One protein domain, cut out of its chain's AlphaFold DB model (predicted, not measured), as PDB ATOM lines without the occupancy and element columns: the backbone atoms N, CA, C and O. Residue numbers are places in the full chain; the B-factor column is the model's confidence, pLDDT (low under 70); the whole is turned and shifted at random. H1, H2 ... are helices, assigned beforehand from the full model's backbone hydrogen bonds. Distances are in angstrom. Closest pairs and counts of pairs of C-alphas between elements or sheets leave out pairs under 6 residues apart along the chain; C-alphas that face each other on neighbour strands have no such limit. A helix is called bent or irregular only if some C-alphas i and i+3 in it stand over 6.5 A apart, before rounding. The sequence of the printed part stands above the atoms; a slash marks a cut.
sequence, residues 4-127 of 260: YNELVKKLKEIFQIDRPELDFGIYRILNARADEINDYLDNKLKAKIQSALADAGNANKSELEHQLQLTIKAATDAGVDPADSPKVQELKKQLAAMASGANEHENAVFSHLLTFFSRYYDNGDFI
ATOM      1  N   TYR A   4     213.207 124.179 134.545       88.94
ATOM      2  CA  TYR A   4     214.124 124.164 133.418       88.94
ATOM      3  C   TYR A   4     213.605 123.307 132.256       88.94
ATOM      4  O   TYR A   4     213.579 123.759 131.117       88.94
ATOM      5  N   ASN A   5     213.113 122.096 132.533       90.69
ATOM      6  CA  ASN A   5     212.621 121.196 131.486       90.69
ATOM      7  C   ASN A   5     211.365 121.759 130.808       90.69
ATOM      8  O   ASN A   5     211.177 121.573 129.608       90.69
ATOM      9  N   GLU A   6     210.509 122.459 131.559       90.75
ATOM     10  CA  GLU A   6     209.346 123.150 130.992       90.75
ATOM     11  C   GLU A   6     209.781 124.289 130.055       90.75
ATOM     12  O   GLU A   6     209.229 124.431 128.962       90.75
ATOM     13  N   LEU A   7     210.806 125.058 130.441       91.06
ATOM     14  CA  LEU A   7     211.391 126.100 129.595       91.06
ATOM     15  C   LEU A   7     212.014 125.505 128.330       91.06
ATOM     16  O   LEU A   7     211.726 125.976 127.235       91.06
ATOM     17  N   VAL A   8     212.823 124.452 128.459       92.00
ATOM     18  CA  VAL A   8     213.454 123.777 127.318       92.00
ATOM     19  C   VAL A   8     212.409 123.240 126.352       92.00
ATOM     20  O   VAL A   8     212.519 123.468 125.149       92.00
ATOM     21  N   LYS A   9     211.348 122.602 126.859       91.44
ATOM     22  CA  LYS A   9     210.226 122.162 126.025       91.44
ATOM     23  C   LYS A   9     209.610 123.336 125.261       91.44
ATOM     24  O   LYS A   9     209.362 123.213 124.065       91.44
ATOM     25  N   LYS A  10     209.409 124.482 125.925       90.62
ATOM     26  CA  LYS A  10     208.861 125.679 125.277       90.62
ATOM     27  C   LYS A  10     209.803 126.254 124.219       90.62
ATOM     28  O   LYS A  10     209.339 126.689 123.173       90.62
ATOM     29  N   LEU A  11     211.112 126.232 124.455       90.56
ATOM     30  CA  LEU A  11     212.105 126.667 123.472       90.56
ATOM     31  C   LEU A  11     212.131 125.742 122.248       90.56
ATOM     32  O   LEU A  11     212.150 126.242 121.128       90.56
ATOM     33  N   LYS A  12     212.060 124.418 122.440       89.75
ATOM     34  CA  LYS A  12     211.970 123.451 121.331       89.75
ATOM     35  C   LYS A  12     210.723 123.697 120.466       89.75
ATOM     36  O   LYS A  12     210.843 123.703 119.246       89.75
ATOM     37  N   GLU A  13     209.583 124.013 121.090       88.25
ATOM     38  CA  GLU A  13     208.340 124.410 120.403       88.25
ATOM     39  C   GLU A  13     208.491 125.735 119.626       88.25
ATOM     40  O   GLU A  13     207.977 125.869 118.515       88.25
ATOM     41  N   ILE A  14     209.189 126.725 120.197       86.12
ATOM     42  CA  ILE A  14     209.430 128.034 119.560       86.12
ATOM     43  C   ILE A  14     210.302 127.894 118.319       86.12
ATOM     44  O   ILE A  14     209.997 128.471 117.280       86.12
ATOM     45  N   PHE A  15     211.383 127.126 118.425       84.06
ATOM     46  CA  PHE A  15     212.284 126.881 117.304       84.06
ATOM     47  C   PHE A  15     211.744 125.837 116.320       84.06
ATOM     48  O   PHE A  15     212.363 125.621 115.282       84.06
ATOM     49  N   GLN A  16     210.605 125.207 116.637       82.50
ATOM     50  CA  GLN A  16     209.954 124.164 115.838       82.50
ATOM     51  C   GLN A  16     210.903 123.013 115.473       82.50
ATOM     52  O   GLN A  16     210.802 122.413 114.408       82.50
ATOM     53  N   ILE A  17     211.837 122.701 116.375       80.81
ATOM     54  CA  ILE A  17     212.819 121.617 116.198       80.81
ATOM     55  C   ILE A  17     212.139 120.249 116.371       80.81
ATOM     56  O   ILE A  17     212.648 119.223 115.936       80.81
ATOM     57  N   ASP A  18     210.963 120.227 116.996       73.88
ATOM     58  CA  ASP A  18     210.115 119.051 117.165       73.88
ATOM     59  C   ASP A  18     209.234 118.741 115.938       73.88
ATOM     60  O   ASP A  18     208.408 117.831 116.008       73.88
ATOM     61  N   ARG A  19     209.412 119.463 114.822       80.19
ATOM     62  CA  ARG A  19     208.639 119.309 113.580       80.19
ATOM     63  C   ARG A  19     209.517 118.835 112.419       80.19
ATOM     64  O   ARG A  19     209.921 119.650 111.584       80.19
ATOM     65  N   PRO A  20     209.812 117.527 112.327       74.56
ATOM     66  CA  PRO A  20     210.649 116.975 111.261       74.56
ATOM     67  C   PRO A  20     210.051 117.166 109.857       74.56
ATOM     68  O   PRO A  20     210.777 117.106 108.870       74.56
ATOM     69  N   GLU A  21     208.746 117.427 109.746       80.62
ATOM     70  CA  GLU A  21     208.079 117.758 108.484       80.62
ATOM     71  C   GLU A  21     208.496 119.116 107.882       80.62
ATOM     72  O   GLU A  21     208.289 119.349 106.688       80.62
ATOM     73  N   LEU A  22     209.098 120.015 108.669       80.19
ATOM     74  CA  LEU A  22     209.625 121.289 108.179       80.19
ATOM     75  C   LEU A  22     211.018 121.078 107.557       80.19
ATOM     76  O   LEU A  22     212.031 121.322 108.200       80.19
ATOM     77  N   ASP A  23     211.086 120.635 106.295       78.88
ATOM     78  CA  ASP A  23     212.352 120.436 105.553       78.88
ATOM     79  C   ASP A  23     212.596 121.497 104.462       78.88
ATOM     80  O   ASP A  23     212.789 121.204 103.281       78.88
ATOM     81  N   PHE A  24     212.567 122.777 104.828       80.19
ATOM     82  CA  PHE A  24     212.826 123.864 103.879       80.19
ATOM     83  C   PHE A  24     213.554 125.042 104.525       80.19
ATOM     84  O   PHE A  24     213.451 125.283 105.727       80.19
ATOM     85  N   GLY A  25     214.291 125.806 103.714       82.06
ATOM     86  CA  GLY A  25     214.978 127.022 104.155       82.06
ATOM     87  C   GLY A  25     215.869 126.796 105.379       82.06
ATOM     88  O   GLY A  25     216.692 125.883 105.398       82.06
ATOM     89  N   ILE A  26     215.687 127.619 106.415       80.50
ATOM     90  CA  ILE A  26     216.460 127.529 107.661       80.50
ATOM     91  C   ILE A  26     216.199 126.228 108.437       80.50
ATOM     92  O   ILE A  26     217.101 125.742 109.119       80.50
ATOM     93  N   TYR A  27     215.023 125.610 108.288       82.75
ATOM     94  CA  TYR A  27     214.689 124.377 109.002       82.75
ATOM     95  C   TYR A  27     215.527 123.184 108.544       82.75
ATOM     96  O   TYR A  27     215.849 122.332 109.361       82.75
ATOM     97  N   ARG A  28     216.019 123.174 107.297       80.75
ATOM     98  CA  ARG A  28     217.028 122.194 106.853       80.75
ATOM     99  C   ARG A  28     218.287 122.228 107.704       80.75
ATOM    100  O   ARG A  28     218.823 121.186 108.070       80.75
ATOM    101  N   ILE A  29     218.753 123.433 108.021       84.00
ATOM    102  CA  ILE A  29     219.953 123.636 108.837       84.00
ATOM    103  C   ILE A  29     219.663 123.248 110.288       84.00
ATOM    104  O   ILE A  29     220.478 122.570 110.909       84.00
ATOM    105  N   LEU A  30     218.499 123.646 110.814       83.88
ATOM    106  CA  LEU A  30     218.078 123.292 112.171       83.88
ATOM    107  C   LEU A  30     217.936 121.774 112.342       83.88
ATOM    108  O   LEU A  30     218.441 121.238 113.321       83.88
ATOM    109  N   ASN A  31     217.345 121.080 111.368       84.25
ATOM    110  CA  ASN A  31     217.197 119.624 111.378       84.25
ATOM    111  C   ASN A  31     218.551 118.919 111.250       84.25
ATOM    112  O   ASN A  31     218.840 118.008 112.020       84.25
ATOM    113  N   ALA A  32     219.417 119.369 110.334       86.69
ATOM    114  CA  ALA A  32     220.758 118.802 110.169       86.69
ATOM    115  C   ALA A  32     221.628 118.943 111.430       86.69
ATOM    116  O   ALA A  32     222.538 118.147 111.640       86.69
ATOM    117  N   ARG A  33     221.347 119.948 112.270       88.31
ATOM    118  CA  ARG A  33     222.038 120.198 113.544       88.31
ATOM    119  C   ARG A  33     221.158 119.940 114.765       88.31
ATOM    120  O   ARG A  33     221.446 120.461 115.843       88.31
ATOM    121  N   ALA A  34     220.093 119.151 114.624       85.75
ATOM    122  CA  ALA A  34     219.133 118.931 115.702       85.75
ATOM    123  C   ALA A  34     219.808 118.370 116.961       85.75
ATOM    124  O   ALA A  34     219.486 118.802 118.066       85.75
ATOM    125  N   ASP A  35     220.785 117.473 116.806       88.38
ATOM    126  CA  ASP A  35     221.540 116.906 117.927       88.38
ATOM    127  C   ASP A  35     222.361 117.968 118.670       88.38
ATOM    128  O   ASP A  35     222.305 118.046 119.896       88.38
ATOM    129  N   GLU A  36     223.065 118.844 117.941       90.69
ATOM    130  CA  GLU A  36     223.833 119.948 118.533       90.69
ATOM    131  C   GLU A  36     222.925 120.923 119.290       90.69
ATOM    132  O   GLU A  36     223.275 121.395 120.376       90.69
ATOM    133  N   ILE A  37     221.752 121.228 118.727       88.75
ATOM    134  CA  ILE A  37     220.797 122.151 119.341       88.75
ATOM    135  C   ILE A  37     220.139 121.508 120.566       88.75
ATOM    136  O   ILE A  37     219.997 122.172 121.594       88.75
ATOM    137  N   ASN A  38     219.774 120.226 120.497       89.44
ATOM    138  CA  ASN A  38     219.229 119.494 121.638       89.44
ATOM    139  C   ASN A  38     220.247 119.408 122.775       89.44
ATOM    140  O   ASN A  38     219.913 119.776 123.895       89.44
ATOM    141  N   ASP A  39     221.501 119.045 122.493       92.12
ATOM    142  CA  ASP A  39     222.572 119.059 123.495       92.12
ATOM    143  C   ASP A  39     222.770 120.459 124.096       92.12
ATOM    144  O   ASP A  39     222.928 120.622 125.312       92.12
ATOM    145  N   TYR A  40     222.705 121.501 123.263       93.38
ATOM    146  CA  TYR A  40     222.797 122.865 123.760       93.38
ATOM    147  C   TYR A  40     221.655 123.199 124.723       93.38
ATOM    148  O   TYR A  40     221.910 123.704 125.814       93.38
ATOM    149  N   LEU A  41     220.408 122.923 124.339       91.19
ATOM    150  CA  LEU A  41     219.230 123.232 125.147       91.19
ATOM    151  C   LEU A  41     219.123 122.349 126.392       91.19
ATOM    152  O   LEU A  41     218.685 122.834 127.427       91.19
ATOM    153  N   ASP A  42     219.526 121.086 126.331       89.19
ATOM    154  CA  ASP A  42     219.376 120.152 127.446       89.19
ATOM    155  C   ASP A  42     220.536 120.280 128.452       89.19
ATOM    156  O   ASP A  42     220.300 120.263 129.664       89.19
ATOM    157  N   ASN A  43     221.769 120.509 127.975       88.31
ATOM    158  CA  ASN A  43     222.978 120.460 128.808       88.31
ATOM    159  C   ASN A  43     223.705 121.809 128.922       88.31
ATOM    160  O   ASN A  43     223.967 122.291 130.029       88.31
ATOM    161  N   LYS A  44     224.051 122.445 127.793       91.94
ATOM    162  CA  LYS A  44     224.940 123.629 127.800       91.94
ATOM    163  C   LYS A  44     224.249 124.889 128.309       91.94
ATOM    164  O   LYS A  44     224.860 125.678 129.028       91.94
ATOM    165  N   LEU A  45     222.986 125.089 127.948       88.62
ATOM    166  CA  LEU A  45     222.195 126.242 128.361       88.62
ATOM    167  C   LEU A  45     222.028 126.258 129.882       88.62
ATOM    168  O   LEU A  45     222.234 127.299 130.500       88.62
ATOM    169  N   LYS A  46     221.755 125.099 130.489       85.06
ATOM    170  CA  LYS A  46     221.667 124.951 131.943       85.06
ATOM    171  C   LYS A  46     222.953 125.404 132.622       85.06
ATOM    172  O   LYS A  46     222.905 126.252 133.504       85.06
ATOM    173  N   ALA A  47     224.095 124.887 132.166       86.62
ATOM    174  CA  ALA A  47     225.399 125.239 132.719       86.62
ATOM    175  C   ALA A  47     225.695 126.744 132.584       86.62
ATOM    176  O   ALA A  47     226.152 127.371 133.537       86.62
ATOM    177  N   LYS A  48     225.372 127.350 131.432       87.31
ATOM    178  CA  LYS A  48     225.535 128.797 131.220       87.31
ATOM    179  C   LYS A  48     224.665 129.630 132.156       87.31
ATOM    180  O   LYS A  48     225.147 130.617 132.702       87.31
ATOM    181  N   ILE A  49     223.404 129.244 132.347       82.94
ATOM    182  CA  ILE A  49     222.497 129.960 133.251       82.94
ATOM    183  C   ILE A  49     222.985 129.831 134.694       82.94
ATOM    184  O   ILE A  49     223.048 130.831 135.400       82.94
ATOM    185  N   GLN A  50     223.400 128.635 135.112       80.12
ATOM    186  CA  GLN A  50     223.951 128.414 136.448       80.12
ATOM    187  C   GLN A  50     225.217 129.237 136.694       80.12
ATOM    188  O   GLN A  50     225.331 129.854 137.747       80.12
ATOM    189  N   SER A  51     226.124 129.312 135.714       83.19
ATOM    190  CA  SER A  51     227.305 130.181 135.794       83.19
ATOM    191  C   SER A  51     226.905 131.647 135.950       83.19
ATOM    192  O   SER A  51     227.351 132.301 136.883       83.19
ATOM    193  N   ALA A  52     226.007 132.149 135.097       82.38
ATOM    194  CA  ALA A  52     225.585 133.549 135.136       82.38
ATOM    195  C   ALA A  52     224.875 133.924 136.451       82.38
ATOM    196  O   ALA A  52     225.068 135.021 136.976       82.38
ATOM    197  N   LEU A  53     224.062 133.018 137.005       77.44
ATOM    198  CA  LEU A  53     223.408 133.222 138.299       77.44
ATOM    199  C   LEU A  53     224.399 133.135 139.464       77.44
ATOM    200  O   LEU A  53     224.273 133.896 140.423       77.44
ATOM    201  N   ALA A  54     225.394 132.247 139.383       74.94
ATOM    202  CA  ALA A  54     226.462 132.168 140.371       74.94
ATOM    203  C   ALA A  54     227.296 133.455 140.383       74.94
ATOM    204  O   ALA A  54     227.523 134.012 141.453       74.94
ATOM    205  N   ASP A  55     227.673 133.979 139.217       72.56
ATOM    206  CA  ASP A  55     228.426 135.232 139.096       72.56
ATOM    207  C   ASP A  55     227.664 136.414 139.719       72.56
ATOM    208  O   ASP A  55     228.246 137.219 140.444       72.56
ATOM    209  N   ALA A  56     226.341 136.470 139.529       67.12
ATOM    210  CA  ALA A  56     225.485 137.481 140.149       67.12
ATOM    211  C   ALA A  56     225.329 137.307 141.678       67.12
ATOM    212  O   ALA A  56     225.153 138.293 142.394       67.12
ATOM    213  N   GLY A  57     225.392 136.072 142.190       64.00
ATOM    214  CA  GLY A  57     225.259 135.754 143.620       64.00
ATOM    215  C   GLY A  57     226.574 135.737 144.416       64.00
ATOM    216  O   GLY A  57     226.547 135.785 145.646       64.00
ATOM    217  N   ASN A  58     227.730 135.678 143.748       62.69
ATOM    218  CA  ASN A  58     229.025 135.410 144.384       62.69
ATOM    219  C   ASN A  58     229.684 136.623 145.059       62.69
ATOM    220  O   ASN A  58     230.536 136.421 145.926       62.69
ATOM    221  N   ALA A  59     229.280 137.856 144.733       63.44
ATOM    222  CA  ALA A  59     229.895 139.063 145.300       63.44
ATOM    223  C   ALA A  59     229.829 139.100 146.841       63.44
ATOM    224  O   ALA A  59     230.803 139.462 147.490       63.44
ATOM    225  N   ASN A  60     228.721 138.638 147.434       68.12
ATOM    226  CA  ASN A  60     228.557 138.589 148.893       68.12
ATOM    227  C   ASN A  60     229.001 137.249 149.506       68.12
ATOM    228  O   ASN A  60     229.308 137.180 150.695       68.12
ATOM    229  N   LYS A  61     229.036 136.173 148.709       76.69
ATOM    230  CA  LYS A  61     229.358 134.821 149.182       76.69
ATOM    231  C   LYS A  61     230.841 134.666 149.519       76.69
ATOM    232  O   LYS A  61     231.158 134.121 150.571       76.69
ATOM    233  N   SER A  62     231.731 135.182 148.667       79.62
ATOM    234  CA  SER A  62     233.183 135.108 148.891       79.62
ATOM    235  C   SER A  62     233.605 135.829 150.178       79.62
ATOM    236  O   SER A  62     234.454 135.332 150.916       79.62
ATOM    237  N   GLU A  63     232.991 136.979 150.471       82.44
ATOM    238  CA  GLU A  63     233.226 137.747 151.699       82.44
ATOM    239  C   GLU A  63     232.799 136.941 152.939       82.44
ATOM    240  O   GLU A  63     233.566 136.792 153.892       82.44
ATOM    241  N   LEU A  64     231.605 136.333 152.898       83.81
ATOM    242  CA  LEU A  64     231.080 135.494 153.980       83.81
ATOM    243  C   LEU A  64     231.899 134.215 154.202       83.81
ATOM    244  O   LEU A  64     232.105 133.818 155.347       83.81
ATOM    245  N   GLU A  65     232.370 133.563 153.137       85.94
ATOM    246  CA  GLU A  65     233.222 132.369 153.233       85.94
ATOM    247  C   GLU A  65     234.588 132.705 153.835       85.94
ATOM    248  O   GLU A  65     235.068 131.992 154.719       85.94
ATOM    249  N   HIS A  66     235.186 133.824 153.420       88.69
ATOM    250  CA  HIS A  66     236.422 134.323 154.011       88.69
ATOM    251  C   HIS A  66     236.228 134.664 155.496       88.69
ATOM    252  O   HIS A  66     237.020 134.255 156.350       88.69
ATOM    253  N   GLN A  67     235.125 135.333 155.837       87.50
ATOM    254  CA  GLN A  67     234.801 135.668 157.219       87.50
ATOM    255  C   GLN A  67     234.539 134.416 158.064       87.50
ATOM    256  O   GLN A  67     235.016 134.334 159.195       87.50
ATOM    257  N   LEU A  68     233.877 133.395 157.515       89.25
ATOM    258  CA  LEU A  68     233.706 132.099 158.168       89.25
ATOM    259  C   LEU A  68     235.058 131.429 158.445       89.25
ATOM    260  O   LEU A  68     235.282 130.977 159.567       89.25
ATOM    261  N   GLN A  69     235.972 131.397 157.470       90.75
ATOM    262  CA  GLN A  69     237.304 130.809 157.648       90.75
ATOM    263  C   GLN A  69     238.111 131.521 158.739       90.75
ATOM    264  O   GLN A  69     238.700 130.859 159.596       90.75
ATOM    265  N   LEU A  70     238.099 132.857 158.751       90.50
ATOM    266  CA  LEU A  70     238.734 133.646 159.807       90.50
ATOM    267  C   LEU A  70     238.117 133.355 161.178       90.50
ATOM    268  O   LEU A  70     238.838 133.214 162.162       90.50
ATOM    269  N   THR A  71     236.793 133.218 161.244       87.56
ATOM    270  CA  THR A  71     236.083 132.954 162.503       87.56
ATOM    271  C   THR A  71     236.364 131.544 163.031       87.56
ATOM    272  O   THR A  71     236.498 131.361 164.238       87.56
ATOM    273  N   ILE A  72     236.504 130.550 162.145       88.56
ATOM    274  CA  ILE A  72     236.902 129.181 162.507       88.56
ATOM    275  C   ILE A  72     238.346 129.156 163.023       88.56
ATOM    276  O   ILE A  72     238.607 128.535 164.055       88.56
ATOM    277  N   LYS A  73     239.272 129.857 162.354       88.94
ATOM    278  CA  LYS A  73     240.653 130.013 162.841       88.94
ATOM    279  C   LYS A  73     240.693 130.681 164.214       88.94
ATOM    280  O   LYS A  73     241.261 130.126 165.139       88.94
ATOM    281  N   ALA A  74     239.984 131.792 164.393       87.00
ATOM    282  CA  ALA A  74     239.927 132.479 165.681       87.00
ATOM    283  C   ALA A  74     239.329 131.608 166.806       87.00
ATOM    284  O   ALA A  74     239.783 131.689 167.943       87.00
ATOM    285  N   ALA A  75     238.327 130.772 166.510       84.75
ATOM    286  CA  ALA A  75     237.755 129.843 167.488       84.75
ATOM    287  C   ALA A  75     238.741 128.725 167.867       84.75
ATOM    288  O   ALA A  75     238.929 128.458 169.052       84.75
ATOM    289  N   THR A  76     239.410 128.130 166.873       85.44
ATOM    290  CA  THR A  76     240.426 127.087 167.099       85.44
ATOM    291  C   THR A  76     241.643 127.614 167.856       85.44
ATOM    292  O   THR A  76     242.070 126.976 168.816       85.44
ATOM    293  N   ASP A  77     242.141 128.802 167.508       86.38
ATOM    294  CA  ASP A  77     243.248 129.467 168.211       86.38
ATOM    295  C   ASP A  77     242.877 129.835 169.661       86.38
ATOM    296  O   ASP A  77     243.731 129.836 170.547       86.38
ATOM    297  N   ALA A  78     241.594 130.101 169.930       83.12
ATOM    298  CA  ALA A  78     241.060 130.337 171.271       83.12
ATOM    299  C   ALA A  78     240.751 129.044 172.059       83.12
ATOM    300  O   ALA A  78     240.269 129.125 173.189       83.12
ATOM    301  N   GLY A  79     241.001 127.860 171.485       81.75
ATOM    302  CA  GLY A  79     240.731 126.564 172.117       81.75
ATOM    303  C   GLY A  79     239.245 126.202 172.222       81.75
ATOM    304  O   GLY A  79     238.886 125.325 173.005       81.75
ATOM    305  N   VAL A  80     238.380 126.876 171.460       82.62
ATOM    306  CA  VAL A  80     236.935 126.623 171.396       82.62
ATOM    307  C   VAL A  80     236.635 125.754 170.177       82.62
ATOM    308  O   VAL A  80     237.124 126.034 169.081       82.62
ATOM    309  N   ASP A  81     235.803 124.722 170.336       80.56
ATOM    310  CA  ASP A  81     235.345 123.919 169.199       80.56
ATOM    311  C   ASP A  81     234.556 124.814 168.217       80.56
ATOM    312  O   ASP A  81     233.581 125.467 168.608       80.56
ATOM    313  N   PRO A  82     234.935 124.871 166.925       75.75
ATOM    314  CA  PRO A  82     234.185 125.587 165.897       75.75
ATOM    315  C   PRO A  82     232.702 125.206 165.805       75.75
ATOM    316  O   PRO A  82     231.910 126.000 165.296       75.75
ATOM    317  N   ALA A  83     232.322 124.005 166.250       77.19
ATOM    318  CA  ALA A  83     230.933 123.571 166.322       77.19
ATOM    319  C   ALA A  83     230.130 124.332 167.386       77.19
ATOM    320  O   ALA A  83     228.948 124.587 167.159       77.19
ATOM    321  N   ASP A  84     230.765 124.757 168.478       81.25
ATOM    322  CA  ASP A  84     230.116 125.407 169.622       81.25
ATOM    323  C   ASP A  84     230.128 126.938 169.528       81.25
ATOM    324  O   ASP A  84     229.442 127.622 170.289       81.25
ATOM    325  N   SER A  85     230.877 127.506 168.576       83.38
ATOM    326  CA  SER A  85     230.932 128.954 168.362       83.38
ATOM    327  C   SER A  85     229.628 129.480 167.736       83.38
ATOM    328  O   SER A  85     229.340 129.181 166.570       83.38
ATOM    329  N   PRO A  86     228.869 130.356 168.430       85.25
ATOM    330  CA  PRO A  86     227.606 130.890 167.915       85.25
ATOM    331  C   PRO A  86     227.786 131.676 166.610       85.25
ATOM    332  O   PRO A  86     226.937 131.629 165.725       85.25
ATOM    333  N   LYS A  87     228.929 132.361 166.451       84.62
ATOM    334  CA  LYS A  87     229.257 133.098 165.221       84.62
ATOM    335  C   LYS A  87     229.505 132.170 164.033       84.62
ATOM    336  O   LYS A  87     229.104 132.501 162.920       84.62
ATOM    337  N   VAL A  88     230.144 131.018 164.251       87.06
ATOM    338  CA  VAL A  88     230.379 130.025 163.188       87.06
ATOM    339  C   VAL A  88     229.057 129.388 162.761       87.06
ATOM    340  O   VAL A  88     228.821 129.222 161.565       87.06
ATOM    341  N   GLN A  89     228.174 129.078 163.714       86.94
ATOM    342  CA  GLN A  89     226.837 128.559 163.416       86.94
ATOM    343  C   GLN A  89     225.986 129.572 162.633       86.94
ATOM    344  O   GLN A  89     225.363 129.199 161.639       86.94
ATOM    345  N   GLU A  90     226.004 130.848 163.023       88.81
ATOM    346  CA  GLU A  90     225.254 131.911 162.344       88.81
ATOM    347  C   GLU A  90     225.755 132.141 160.908       88.81
ATOM    348  O   GLU A  90     224.955 132.159 159.973       88.81
ATOM    349  N   LEU A  91     227.074 132.212 160.693       87.25
ATOM    350  CA  LEU A  91     227.658 132.348 159.350       87.25
ATOM    351  C   LEU A  91     227.366 131.125 158.464       87.25
ATOM    352  O   LEU A  91     227.032 131.281 157.288       87.25
ATOM    353  N   LYS A  92     227.415 129.903 159.019       85.81
ATOM    354  CA  LYS A  92     226.995 128.685 158.300       85.81
ATOM    355  C   LYS A  92     225.514 128.736 157.917       85.81
ATOM    356  O   LYS A  92     225.160 128.354 156.803       85.81
ATOM    357  N   LYS A  93     224.652 129.222 158.814       87.62
ATOM    358  CA  LYS A  93     223.214 129.369 158.563       87.62
ATOM    359  C   LYS A  93     222.932 130.414 157.480       87.62
ATOM    360  O   LYS A  93     222.101 130.161 156.612       87.62
ATOM    361  N   GLN A  94     223.650 131.536 157.483       84.69
ATOM    362  CA  GLN A  94     223.546 132.569 156.448       84.69
ATOM    363  C   GLN A  94     223.998 132.059 155.074       84.69
ATOM    364  O   GLN A  94     223.293 132.273 154.089       84.69
ATOM    365  N   LEU A  95     225.103 131.309 155.002       83.19
ATOM    366  CA  LEU A  95     225.546 130.664 153.759       83.19
ATOM    367  C   LEU A  95     224.531 129.635 153.240       83.19
ATOM    368  O   LEU A  95     224.239 129.605 152.046       83.19
ATOM    369  N   ALA A  96     223.948 128.824 154.129       82.50
ATOM    370  CA  ALA A  96     222.913 127.861 153.757       82.50
ATOM    371  C   ALA A  96     221.628 128.551 153.260       82.50
ATOM    372  O   ALA A  96     221.046 128.126 152.263       82.50
ATOM    373  N   ALA A  97     221.204 129.640 153.909       81.06
ATOM    374  CA  ALA A  97     220.055 130.435 153.477       81.06
ATOM    375  C   ALA A  97     220.291 131.090 152.107       81.06
ATOM    376  O   ALA A  97     219.400 131.086 151.259       81.06
ATOM    377  N   MET A  98     221.506 131.588 151.857       75.56
ATOM    378  CA  MET A  98     221.894 132.172 150.573       75.56
ATOM    379  C   MET A  98     221.899 131.133 149.442       75.56
ATOM    380  O   MET A  98     221.417 131.416 148.346       75.56
ATOM    381  N   ALA A  99     222.373 129.911 149.710       71.94
ATOM    382  CA  ALA A  99     222.328 128.810 148.747       71.94
ATOM    383  C   ALA A  99     220.885 128.392 148.399       71.94
ATOM    384  O   ALA A  99     220.573 128.158 147.230       71.94
ATOM    385  N   SER A 100     219.988 128.347 149.389       69.50
ATOM    386  CA  SER A 100     218.561 128.083 149.160       69.50
ATOM    387  C   SER A 100     217.889 129.199 148.352       69.50
ATOM    388  O   SER A 100     217.169 128.906 147.399       69.50
ATOM    389  N   GLY A 101     218.185 130.467 148.660       69.88
ATOM    390  CA  GLY A 101     217.682 131.617 147.903       69.88
ATOM    391  C   GLY A 101     218.142 131.619 146.443       69.88
ATOM    392  O   GLY A 101     217.349 131.897 145.551       69.88
ATOM    393  N   ALA A 102     219.387 131.216 146.163       70.62
ATOM    394  CA  ALA A 102     219.895 131.103 144.793       70.62
ATOM    395  C   ALA A 102     219.090 130.103 143.936       70.62
ATOM    396  O   ALA A 102     218.735 130.417 142.800       70.62
ATOM    397  N   ASN A 103     218.729 128.941 144.493       69.94
ATOM    398  CA  ASN A 103     217.875 127.959 143.807       69.94
ATOM    399  C   ASN A 103     216.442 128.478 143.580       69.94
ATOM    400  O   ASN A 103     215.804 128.156 142.572       69.94
ATOM    401  N   GLU A 104     215.902 129.273 144.504       75.06
ATOM    402  CA  GLU A 104     214.599 129.925 144.329       75.06
ATOM    403  C   GLU A 104     214.649 131.003 143.241       75.06
ATOM    404  O   GLU A 104     213.755 131.063 142.396       75.06
ATOM    405  N   HIS A 105     215.721 131.799 143.199       75.31
ATOM    406  CA  HIS A 105     215.960 132.784 142.147       75.31
ATOM    407  C   HIS A 105     216.085 132.126 140.770       75.31
ATOM    408  O   HIS A 105     215.463 132.594 139.817       75.31
ATOM    409  N   GLU A 106     216.805 131.006 140.663       80.31
ATOM    410  CA  GLU A 106     216.908 130.226 139.425       80.31
ATOM    411  C   GLU A 106     215.521 129.769 138.934       80.31
ATOM    412  O   GLU A 106     215.128 130.023 137.790       80.31
ATOM    413  N   ASN A 107     214.720 129.164 139.816       84.00
ATOM    414  CA  ASN A 107     213.366 128.726 139.471       84.00
ATOM    415  C   ASN A 107     212.428 129.889 139.117       84.00
ATOM    416  O   ASN A 107     211.569 129.739 138.237       84.00
ATOM    417  N   ALA A 108     212.581 131.044 139.768       82.44
ATOM    418  CA  ALA A 108     211.834 132.251 139.439       82.44
ATOM    419  C   ALA A 108     212.179 132.735 138.025       82.44
ATOM    420  O   ALA A 108     211.270 132.961 137.226       82.44
ATOM    421  N   VAL A 109     213.467 132.803 137.669       84.00
ATOM    422  CA  VAL A 109     213.920 133.188 136.322       84.00
ATOM    423  C   VAL A 109     213.326 132.263 135.262       84.00
ATOM    424  O   VAL A 109     212.718 132.746 134.303       84.00
ATOM    425  N   PHE A 110     213.403 130.941 135.451       87.69
ATOM    426  CA  PHE A 110     212.788 129.990 134.520       87.69
ATOM    427  C   PHE A 110     211.278 130.189 134.397       87.69
ATOM    428  O   PHE A 110     210.737 130.168 133.291       87.69
ATOM    429  N   SER A 111     210.597 130.434 135.515       85.69
ATOM    430  CA  SER A 111     209.153 130.673 135.533       85.69
ATOM    431  C   SER A 111     208.776 131.967 134.805       85.69
ATOM    432  O   SER A 111     207.792 131.988 134.061       85.69
ATOM    433  N   HIS A 112     209.563 133.033 134.959       85.31
ATOM    434  CA  HIS A 112     209.363 134.298 134.254       85.31
ATOM    435  C   HIS A 112     209.581 134.151 132.750       85.31
ATOM    436  O   HIS A 112     208.727 134.583 131.975       85.31
ATOM    437  N   LEU A 113     210.667 133.492 132.335       86.75
ATOM    438  CA  LEU A 113     210.941 133.218 130.923       86.75
ATOM    439  C   LEU A 113     209.828 132.378 130.299       86.75
ATOM    440  O   LEU A 113     209.296 132.736 129.250       86.75
ATOM    441  N   LEU A 114     209.405 131.308 130.972       87.62
ATOM    442  CA  LEU A 114     208.312 130.467 130.496       87.62
ATOM    443  C   LEU A 114     207.005 131.256 130.373       87.62
ATOM    444  O   LEU A 114     206.298 131.117 129.375       87.62
ATOM    445  N   THR A 115     206.695 132.101 131.357       83.38
ATOM    446  CA  THR A 115     205.506 132.967 131.337       83.38
ATOM    447  C   THR A 115     205.560 133.944 130.170       83.38
ATOM    448  O   THR A 115     204.564 134.115 129.472       83.38
ATOM    449  N   PHE A 116     206.717 134.561 129.929       84.31
ATOM    450  CA  PHE A 116     206.934 135.462 128.805       84.31
ATOM    451  C   PHE A 116     206.706 134.730 127.479       84.31
ATOM    452  O   PHE A 116     205.802 135.078 126.721       84.31
ATOM    453  N   PHE A 117     207.450 133.655 127.233       86.12
ATOM    454  CA  PHE A 117     207.357 132.898 125.991       86.12
ATOM    455  C   PHE A 117     205.954 132.342 125.749       86.12
ATOM    456  O   PHE A 117     205.424 132.476 124.655       86.12
ATOM    457  N   SER A 118     205.293 131.809 126.774       82.69
ATOM    458  CA  SER A 118     203.918 131.298 126.657       82.69
ATOM    459  C   SER A 118     202.876 132.392 126.426       82.69
ATOM    460  O   SER A 118     201.786 132.118 125.929       82.69
ATOM    461  N   ARG A 119     203.179 133.634 126.811       74.56
ATOM    462  CA  ARG A 119     202.284 134.772 126.607       74.56
ATOM    463  C   ARG A 119     202.371 135.322 125.190       74.56
ATOM    464  O   ARG A 119     201.335 135.733 124.660       74.56
ATOM    465  N   TYR A 120     203.578 135.365 124.636       75.56
ATOM    466  CA  TYR A 120     203.852 136.029 123.368       75.56
ATOM    467  C   TYR A 120     203.944 135.066 122.185       75.56
ATOM    468  O   TYR A 120     203.561 135.463 121.097       75.56
ATOM    469  N   TYR A 121     204.371 133.817 122.369       80.50
ATOM    470  CA  TYR A 121     204.454 132.849 121.274       80.50
ATOM    471  C   TYR A 121     203.116 132.141 121.024       80.50
ATOM    472  O   TYR A 121     202.538 131.552 121.943       80.50
ATOM    473  N   ASP A 122     202.650 132.161 119.777       76.62
ATOM    474  CA  ASP A 122     201.489 131.410 119.303       76.62
ATOM    475  C   ASP A 122     201.694 130.964 117.847       76.62
ATOM    476  O   ASP A 122     201.895 131.796 116.968       76.62
ATOM    477  N   ASN A 123     201.643 129.652 117.594       70.06
ATOM    478  CA  ASN A 123     201.705 129.042 116.255       70.06
ATOM    479  C   ASN A 123     202.821 129.566 115.323       70.06
ATOM    480  O   ASN A 123     202.614 129.698 114.120       70.06
ATOM    481  N   GLY A 124     204.020 129.811 115.858       66.62
ATOM    482  CA  GLY A 124     205.171 130.265 115.067       66.62
ATOM    483  C   GLY A 124     205.339 131.782 114.992       66.62
ATOM    484  O   GLY A 124     206.258 132.237 114.320       66.62
ATOM    485  N   ASP A 125     204.500 132.557 115.687       66.00
ATOM    486  CA  ASP A 125     204.590 134.017 115.715       66.00
ATOM    487  C   ASP A 125     204.642 134.572 117.149       66.00
ATOM    488  O   ASP A 125     204.102 133.986 118.093       66.00
ATOM    489  N   PHE A 126     205.301 135.720 117.313       70.31
ATOM    490  CA  PHE A 126     205.345 136.480 118.558       70.31
ATOM    491  C   PHE A 126     204.301 137.601 118.524       70.31
ATOM    492  O   PHE A 126     204.526 138.695 118.010       70.31
ATOM    493  N   ILE A 127     203.148 137.352 119.138       66.31
ATOM    494  CA  ILE A 127     202.009 138.270 119.154       66.31
ATOM    495  C   ILE A 127     201.927 138.968 120.515       66.31
ATOM    496  O   ILE A 127     201.764 138.335 121.564       66.31
TER     497      ILE A 127
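This is residues 4 to 127 of the 260 residues of an uncharacterized protein of Escherichia coli (UniProt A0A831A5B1). A long, slender helical hairpin, bent H3 going out and H4 coming back, has the short helix H1 wedged between H3a and H4 where the two spread apart, and H2 at that same end, near the start of H3a. H3b lies side by side with the first part of H4, while H3a slants away from H4 toward the H1 end. The printed part has 124 residues with four named helices in the order H1, H2, H3, H4 and no named strand; the class is all helix, with helix packing part aligned and part crossed. The whole is extended, with a radius of gyration of the C-alphas of 22.5 A, and a rod of 73 by 28 by 19 A.

H1 is residues 4 to 14, 15.1 A long, and its C-alpha 4 is at (214.124, 124.164, 133.418). H2 is residues 26 to 32, 10.0 A long. H3, residues 34 to 77, was assigned as one helix by its hydrogen bonds, but it is bent: C-alphas 56 and 59 are 7.0 A apart. Its arms are H3a, residues 34 to 56, 31.3 A, and H3b, residues 59 to 77, 28.2 A, with C-alpha 77 at (243.248, 129.467, 168.211). H3a is itself irregular, with C-alphas 42 and 45 6.8 A apart, and has a kink of 33 degrees near residue 43. H4 is residues 86 to 120, 50.7 A, and ends with C-alpha 120 at (203.852, 136.029, 123.368).

H1 touches H4, whose residues 107 to 118 alone take part, at a shallow tilt of 20 degrees, the same way; the closest C-alphas, of Leu 7 and Leu 114, are 5.4 A apart. H1 also touches residues 41 to 46 of H3a, at a steep tilt of 49 degrees, opposite ways, closest at the C-alphas of Val 8 and Leu 41, 6.2 A. H2 is close to H3a but not clearly touching, about perpendicular at 82 degrees, with the C-alphas of Leu 30 and Ile 37 closest at 7.8 A. H3a and H3b stand at a steep tilt of 58 degrees. Residues 50 to 54 of H3a touch residues 102 to 106 of H4 at a steep tilt of 43 degrees, opposite ways; the C-alphas of Leu 53 and Glu 106 are closest, at 7.2 A. H3b and H4 form a helical hairpin at a shallow tilt of 17 degrees, opposite ways, closest at the C-alphas of Leu 68 and Leu 91, 6.2 A. H2 is apart from H1, H3b and H4. In H1, H2 and H4 every O i to N i+4 pair is within hydrogen-bond range; in H3a 17 of 19 are, and in H3b 14 of 15.

The farthest C-alphas, of Phe 24 and Gly 79, are 73.8 A apart. The printed part has no cut; the link from H1 to H2 is long, with 11 residues. Mean pLDDT of the printed part is 82.4, and residues 56 to 60, 100 to 101, 103, 124 to 125 and 127 are under 70.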